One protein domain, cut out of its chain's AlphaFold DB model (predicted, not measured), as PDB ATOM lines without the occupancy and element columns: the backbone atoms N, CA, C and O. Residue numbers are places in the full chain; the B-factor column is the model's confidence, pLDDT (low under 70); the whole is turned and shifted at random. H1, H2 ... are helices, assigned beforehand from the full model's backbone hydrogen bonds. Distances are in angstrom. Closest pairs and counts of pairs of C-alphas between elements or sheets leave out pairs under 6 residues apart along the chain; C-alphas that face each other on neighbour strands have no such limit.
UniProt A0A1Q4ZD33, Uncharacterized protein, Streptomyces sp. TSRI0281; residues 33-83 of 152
ATOM      1  N   LEU A  33     -54.286  31.898 -82.565       93.69
ATOM      2  CA  LEU A  33     -54.536  32.149 -81.150       93.69
ATOM      3  C   LEU A  33     -53.227  32.348 -80.362       93.69
ATOM      4  O   LEU A  33     -53.191  33.169 -79.452       93.69
ATOM      5  N   ASP A  34     -52.158  31.640 -80.737       93.94
ATOM      6  CA  ASP A  34     -50.846  31.786 -80.105       93.94
ATOM      7  C   ASP A  34     -50.207  33.145 -80.431       93.94
ATOM      8  O   ASP A  34     -49.776  33.836 -79.511       93.94
ATOM      9  N   GLU A  35     -50.240  33.584 -81.696       95.25
ATOM     10  CA  GLU A  35     -49.758  34.921 -82.095       95.25
ATOM     11  C   GLU A  35     -50.535  36.039 -81.389       95.25
ATOM     12  O   GLU A  35     -49.960  37.047 -80.976       95.25
ATOM     13  N   LEU A  36     -51.846  35.856 -81.189       94.12
ATOM     14  CA  LEU A  36     -52.655  36.798 -80.421       94.12
ATOM     15  C   LEU A  36     -52.179  36.897 -78.962       94.12
ATOM     16  O   LEU A  36     -52.148  37.996 -78.408       94.12
ATOM     17  N   TRP A  37     -51.789  35.785 -78.331       93.44
ATOM     18  CA  TRP A  37     -51.287  35.796 -76.954       93.44
ATOM     19  C   TRP A  37     -49.931  36.469 -76.793       93.44
ATOM     20  O   TRP A  37     -49.666  37.014 -75.725       93.44
ATOM     21  N   GLU A  38     -49.093  36.468 -77.828       93.12
ATOM     22  CA  GLU A  38     -47.802  37.163 -77.798       93.12
ATOM     23  C   GLU A  38     -47.959  38.688 -77.724       93.12
ATOM     24  O   GLU A  38     -47.106  39.371 -77.153       93.12
ATOM     25  N   VAL A  39     -49.058  39.226 -78.268       93.12
ATOM     26  CA  VAL A  39     -49.333  40.674 -78.306       93.12
ATOM     27  C   VAL A  39     -50.388  41.131 -77.296       93.12
ATOM     28  O   VAL A  39     -50.522  42.331 -77.044       93.12
ATOM     29  N   ALA A  40     -51.157  40.207 -76.719       91.88
ATOM     30  CA  ALA A  40     -52.179  40.533 -75.734       91.88
ATOM     31  C   ALA A  40     -51.558  40.938 -74.378       91.88
ATOM     32  O   ALA A  40     -50.489  40.450 -74.004       91.88
ATOM     33  N   PRO A  41     -52.224  41.804 -73.587       89.88
ATOM     34  CA  PRO A  41     -51.775  42.132 -72.236       89.88
ATOM     35  C   PRO A  41     -51.578  40.891 -71.353       89.88
ATOM     36  O   PRO A  41     -52.304  39.900 -71.484       89.88
ATOM     37  N   ALA A  42     -50.638  40.981 -70.404       81.31
ATOM     38  CA  ALA A  42     -50.418  39.943 -69.399       81.31
ATOM     39  C   ALA A  42     -51.740  39.573 -68.693       81.31
ATOM     40  O   ALA A  42     -52.613  40.418 -68.505       81.31
ATOM     41  N   ASP A  43     -51.891  38.296 -68.338       80.62
ATOM     42  CA  ASP A  43     -53.073  37.685 -67.704       80.62
ATOM     43  C   ASP A  43     -54.330  37.487 -68.578       80.62
ATOM     44  O   ASP A  43     -55.237  36.760 -68.163       80.62
ATOM     45  N   THR A  44     -54.391  38.009 -69.810       87.56
ATOM     46  CA  THR A  44     -55.561  37.806 -70.702       87.56
ATOM     47  C   THR A  44     -55.800  36.340 -71.069       87.56
ATOM     48  O   THR A  44     -56.944  35.881 -71.097       87.56
ATOM     49  N   ARG A  45     -54.725  35.564 -71.252       90.88
ATOM     50  CA  ARG A  45     -54.792  34.112 -71.484       90.88
ATOM     51  C   ARG A  45     -55.524  33.376 -70.361       90.88
ATOM     52  O   ARG A  45     -56.323  32.481 -70.625       90.88
ATOM     53  N   ARG A  46     -55.313  33.789 -69.108       90.88
ATOM     54  CA  ARG A  46     -55.973  33.175 -67.950       90.88
ATOM     55  C   ARG A  46     -57.486  33.368 -68.007       90.88
ATOM     56  O   ARG A  46     -58.216  32.452 -67.651       90.88
ATOM     57  N   TRP A  47     -57.961  34.529 -68.469       88.31
ATOM     58  CA  TRP A  47     -59.398  34.778 -68.632       88.31
ATOM     59  C   TRP A  47     -60.031  33.829 -69.645       88.31
ATOM     60  O   TRP A  47     -61.132  33.341 -69.398       88.31
ATOM     61  N   TYR A  48     -59.328  33.543 -70.746       90.00
ATOM     62  CA  TYR A  48     -59.763  32.561 -71.737       90.00
ATOM     63  C   TYR A  48     -59.801  31.144 -71.147       90.00
ATOM     64  O   TYR A  48     -60.811  30.456 -71.260       90.00
ATOM     65  N   GLU A  49     -58.738  30.724 -70.456       92.69
ATOM     66  CA  GLU A  49     -58.638  29.386 -69.854       92.69
ATOM     67  C   GLU A  49     -59.677  29.144 -68.744       92.69
ATOM     68  O   GLU A  49     -60.125  28.015 -68.551       92.69
ATOM     69  N   SER A  50     -60.092  30.194 -68.027       92.75
ATOM     70  CA  SER A  50     -61.140  30.123 -67.002       92.75
ATOM     71  C   SER A  50     -62.532  30.534 -67.498       92.75
ATOM     72  O   SER A  50     -63.430  30.754 -66.680       92.75
ATOM     73  N   LEU A  51     -62.724  30.708 -68.811       92.62
ATOM     74  CA  LEU A  51     -63.977  31.209 -69.370       92.62
ATOM     75  C   LEU A  51     -65.133  30.240 -69.090       92.62
ATOM     76  O   LEU A  51     -65.079  29.056 -69.409       92.62
ATOM     77  N   THR A  52     -66.227  30.765 -68.541       93.50
ATOM     78  CA  THR A  52     -67.493  30.031 -68.420       93.50
ATOM     79  C   THR A  52     -68.388  30.372 -69.607       93.50
ATOM     80  O   THR A  52     -68.698  31.539 -69.835       93.50
ATOM     81  N   LEU A  53     -68.818  29.359 -70.363       94.69
ATOM     82  CA  LEU A  53     -69.686  29.543 -71.528       94.69
ATOM     83  C   LEU A  53     -71.136  29.787 -71.086       94.69
ATOM     84  O   LEU A  53     -71.890  28.853 -70.818       94.69
ATOM     85  N   GLY A  54     -71.515  31.060 -71.005       92.62
ATOM     86  CA  GLY A  54     -72.859  31.513 -70.658       92.62
ATOM     87  C   GLY A  54     -73.181  32.871 -71.280       92.62
ATOM     88  O   GLY A  54     -72.361  33.457 -71.986       92.62
ATOM     89  N   TYR A  55     -74.388  33.375 -71.023       93.12
ATOM     90  CA  TYR A  55     -74.781  34.708 -71.482       93.12
ATOM     91  C   TYR A  55     -74.014  35.803 -70.732       93.12
ATOM     92  O   TYR A  55     -73.810  35.720 -69.521       93.12
ATOM     93  N   THR A  56     -73.635  36.853 -71.460       92.50
ATOM     94  CA  THR A  56     -73.198  38.128 -70.875       92.50
ATOM     95  C   THR A  56     -74.397  39.071 -70.676       92.50
ATOM     96  O   THR A  56     -75.542  38.688 -70.918       92.50
ATOM     97  N   GLU A  57     -74.160  40.300 -70.218       95.19
ATOM     98  CA  GLU A  57     -75.200  41.332 -70.130       95.19
ATOM     99  C   GLU A  57     -75.729  41.697 -71.524       95.19
ATOM    100  O   GLU A  57     -74.968  41.705 -72.489       95.19
ATOM    101  N   SER A  58     -77.006  42.079 -71.642       95.38
ATOM    102  CA  SER A  58     -77.605  42.425 -72.942       95.38
ATOM    103  C   SER A  58     -76.836  43.507 -73.724       95.38
ATOM    104  O   SER A  58     -76.720  43.364 -74.939       95.38
ATOM    105  N   PRO A  59     -76.271  44.558 -73.088       95.94
ATOM    106  CA  PRO A  59     -75.425  45.531 -73.785       95.94
ATOM    107  C   PRO A  59     -74.037  45.013 -74.188       95.94
ATOM    108  O   PRO A  59     -73.353  45.639 -74.995       95.94
ATOM    109  N   GLY A  60     -73.595  43.896 -73.613       95.75
ATOM    110  CA  GLY A  60     -72.243  43.359 -73.718       95.75
ATOM    111  C   GLY A  60     -71.479  43.418 -72.396       95.75
ATOM    112  O   GLY A  60     -71.828  44.160 -71.475       95.75
ATOM    113  N   HIS A  61     -70.396  42.643 -72.318       94.00
ATOM    114  CA  HIS A  61     -69.569  42.534 -71.118       94.00
ATOM    115  C   HIS A  61     -69.057  43.917 -70.654       94.00
ATOM    116  O   HIS A  61     -68.473  44.633 -71.472       94.00
ATOM    117  N   PRO A  62     -69.202  44.297 -69.366       93.50
ATOM    118  CA  PRO A  62     -68.838  45.631 -68.871       93.50
ATOM    119  C   PRO A  62     -67.423  46.083 -69.246       93.50
ATOM    120  O   PRO A  62     -67.246  47.180 -69.767       93.50
ATOM    121  N   LEU A  63     -66.426  45.206 -69.065       92.00
ATOM    122  CA  LEU A  63     -65.035  45.503 -69.429       92.00
ATOM    123  C   LEU A  63     -64.867  45.780 -70.932       92.00
ATOM    124  O   LEU A  63     -64.163  46.709 -71.307       92.00
ATOM    125  N   LEU A  64     -65.537  45.008 -71.793       93.69
ATOM    126  CA  LEU A  64     -65.457  45.194 -73.242       93.69
ATOM    127  C   LEU A  64     -66.100  46.520 -73.662       93.69
ATOM    128  O   LEU A  64     -65.555  47.223 -74.507       93.69
ATOM    129  N   ARG A  65     -67.234  46.881 -73.049       96.50
ATOM    130  CA  ARG A  65     -67.915  48.158 -73.305       96.50
ATOM    131  C   ARG A  65     -67.047  49.354 -72.929       96.50
ATOM    132  O   ARG A  65     -66.951  50.296 -73.710       96.50
ATOM    133  N   GLU A  66     -66.403  49.302 -71.766       95.50
ATOM    134  CA  GLU A  66     -65.509  50.365 -71.300       95.50
ATOM    135  C   GLU A  66     -64.284  50.505 -72.217       95.50
ATOM    136  O   GLU A  66     -63.976  51.607 -72.666       95.50
ATOM    137  N   LEU A  67     -63.637  49.392 -72.579       94.69
ATOM    138  CA  LEU A  67     -62.496  49.405 -73.502       94.69
ATOM    139  C   LEU A  67     -62.879  49.935 -74.891       94.69
ATOM    140  O   LEU A  67     -62.144  50.740 -75.458       94.69
ATOM    141  N   ALA A  68     -64.042  49.542 -75.420       95.81
ATOM    142  CA  ALA A  68     -64.545  50.034 -76.702       95.81
ATOM    143  C   ALA A  68     -64.887  51.535 -76.671       95.81
ATOM    144  O   ALA A  68     -64.645  52.247 -77.650       95.81
ATOM    145  N   ALA A  69     -65.433  52.039 -75.555       97.00
ATOM    146  CA  ALA A  69     -65.662  53.470 -75.366       97.00
ATOM    147  C   ALA A  69     -64.332  54.235 -75.395       97.00
ATOM    148  O   ALA A  69     -64.176  55.173 -76.179       97.00
ATOM    149  N   GLN A  70     -63.355  53.779 -74.607       96.38
ATOM    150  CA  GLN A  70     -62.031  54.391 -74.518       96.38
ATOM    151  C   GLN A  70     -61.296  54.385 -75.864       96.38
ATOM    152  O   GLN A  70     -60.797  55.427 -76.288       96.38
ATOM    153  N   SER A  71     -61.283  53.254 -76.583       95.56
ATOM    154  CA  SER A  71     -60.635  53.147 -77.900       95.56
ATOM    155  C   SER A  71     -61.279  54.042 -78.959       95.56
ATOM    156  O   SER A  71     -60.633  54.406 -79.937       95.56
ATOM    157  N   SER A  72     -62.550  54.398 -78.765       95.62
ATOM    158  CA  SER A  72     -63.314  55.277 -79.655       95.62
ATOM    159  C   SER A  72     -63.276  56.750 -79.224       95.62
ATOM    160  O   SER A  72     -63.956  57.576 -79.828       95.62
ATOM    161  N   GLY A  73     -62.520  57.094 -78.172       96.75
ATOM    162  CA  GLY A  73     -62.447  58.456 -77.631       96.75
ATOM    163  C   GLY A  73     -63.734  58.933 -76.944       96.75
ATOM    164  O   GLY A  73     -63.951  60.138 -76.822       96.75
ATOM    165  N   LEU A  74     -64.603  58.010 -76.522       96.56
ATOM    166  CA  LEU A  74     -65.854  58.316 -75.829       96.56
ATOM    167  C   LEU A  74     -65.630  58.439 -74.310       96.56
ATOM    168  O   LEU A  74     -64.781  57.737 -73.756       96.56
ATOM    169  N   PRO A  75     -66.395  59.296 -73.606       94.12
ATOM    170  CA  PRO A  75     -66.305  59.396 -72.153       94.12
ATOM    171  C   PRO A  75     -66.776  58.104 -71.473       94.12
ATOM    172  O   PRO A  75     -67.655  57.401 -71.982       94.12
ATOM    173  N   SER A  76     -66.230  57.820 -70.289       89.00
ATOM    174  CA  SER A  76     -66.670  56.683 -69.472       89.00
ATOM    175  C   SER A  76     -68.169  56.785 -69.155       89.00
ATOM    176  O   SER A  76     -68.707  57.878 -68.963       89.00
ATOM    177  N   GLY A  77     -68.862  55.644 -69.153       87.88
ATOM    178  CA  GLY A  77     -70.321  55.587 -69.008       87.88
ATOM    179  C   GLY A  77     -71.117  55.884 -70.286       87.88
ATOM    180  O   GLY A  77     -72.347  55.933 -70.232       87.88
ATOM    181  N   SER A  78     -70.458  56.054 -71.439       94.25
ATOM    182  CA  SER A  78     -71.142  56.161 -72.735       94.25
ATOM    183  C   SER A  78     -71.986  54.919 -73.041       94.25
ATOM    184  O   SER A  78     -71.631  53.791 -72.692       94.25
ATOM    185  N   ALA A  79     -73.106  55.118 -73.740       94.12
ATOM    186  CA  ALA A  79     -73.977  54.030 -74.169       94.12
ATOM    187  C   ALA A  79     -73.312  53.216 -75.295       94.12
ATOM    188  O   ALA A  79     -73.404  53.569 -76.469       94.12
ATOM    189  N   VAL A  80     -72.637  52.124 -74.925       96.38
ATOM    190  CA  VAL A  80     -72.005  51.171 -75.850       96.38
ATOM    191  C   VAL A  80     -72.799  49.869 -75.884       96.38
ATOM    192  O   VAL A  80     -73.078  49.284 -74.838       96.38
ATOM    193  N   GLN A  81     -73.122  49.411 -77.095       96.88
ATOM    194  CA  GLN A  81     -73.768  48.129 -77.365       96.88
ATOM    195  C   GLN A  81     -72.818  47.247 -78.183       96.88
ATOM    196  O   GLN A  81     -72.363  47.646 -79.254       96.88
ATOM    197  N   VAL A  82     -72.527  46.054 -77.672       97.12
ATOM    198  CA  VAL A  82     -71.700  45.045 -78.340       97.12
ATOM    199  C   VAL A  82     -72.579  44.166 -79.229       97.12
ATOM    200  O   VAL A  82     -73.704  43.829 -78.858       97.12
ATOM    201  N   PHE A  83     -72.038  43.793 -80.388       97.44
ATOM    202  CA  PHE A  83     -72.659  42.935 -81.395       97.44
ATOM    203  C   PHE A  83     -71.643  41.903 -81.911       97.44
ATOM    204  O   PHE A  83     -70.432  42.090 -81.768       97.44
TER     205      PHE A  83
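Overview. This is residues 33 to 83 of the 152 residues of an uncharacterized protein of Streptomyces sp. TSRI0281 (UniProt A0A1Q4ZD33). The model is an open arch with two small lobes as its feet: the short helices H1 and H2 near each other at one end, and the longest helix, H3, at the other. Residues 50 to 61 span the gap between the lobes, the space under them is empty, and after H3 residues 72 to 83 fold back alongside it. The printed part has 51 residues with three named helices, in the order H1, H2, H3, and no named strand; the class is all helix, though under half of the residues, 23 of 51, are in named elements. The whole is loose, with a radius of gyration of the C-alphas of 12.9 A, and spans 32 by 26 by 16 A.

Along the chain. H1 is residues 33 to 39, 10.4 A from first to last C-alpha, beginning at C-alpha 33 at (-54.536, 32.149, -81.150). H2 is residues 44 to 49, 9.0 A long. H3 is residues 62 to 71, 14.3 A long, from C-alpha 62 at (-68.838, 45.631, -68.871) to C-alpha 71 at (-60.635, 53.147, -77.900).

Arrangement. H1 and H2 are close but not clearly touching; their closest C-alphas, those of Trp 37 and Arg 45, are 6.7 A apart. They run opposite ways at a shallow tilt of 24 degrees. H3 is apart from H1 and from H2. In H2 and H3 every O i to N i+4 pair is within hydrogen-bond range; in H1, 2 of 3 are.

Size, cuts and confidence. The two C-alphas farthest apart, those of Asp 34 and Gly 77, are 32.7 A from each other. The printed part has no cut. The link from H1 to H2 is tight, with 4 residues, and that from H2 to H3 is long, with 12. Residues 38 to 44 and 46 to 56 stand free, of which 46 to 49 belong to H2. The mean pLDDT of the printed part is 93.2, and no printed residue is under 70.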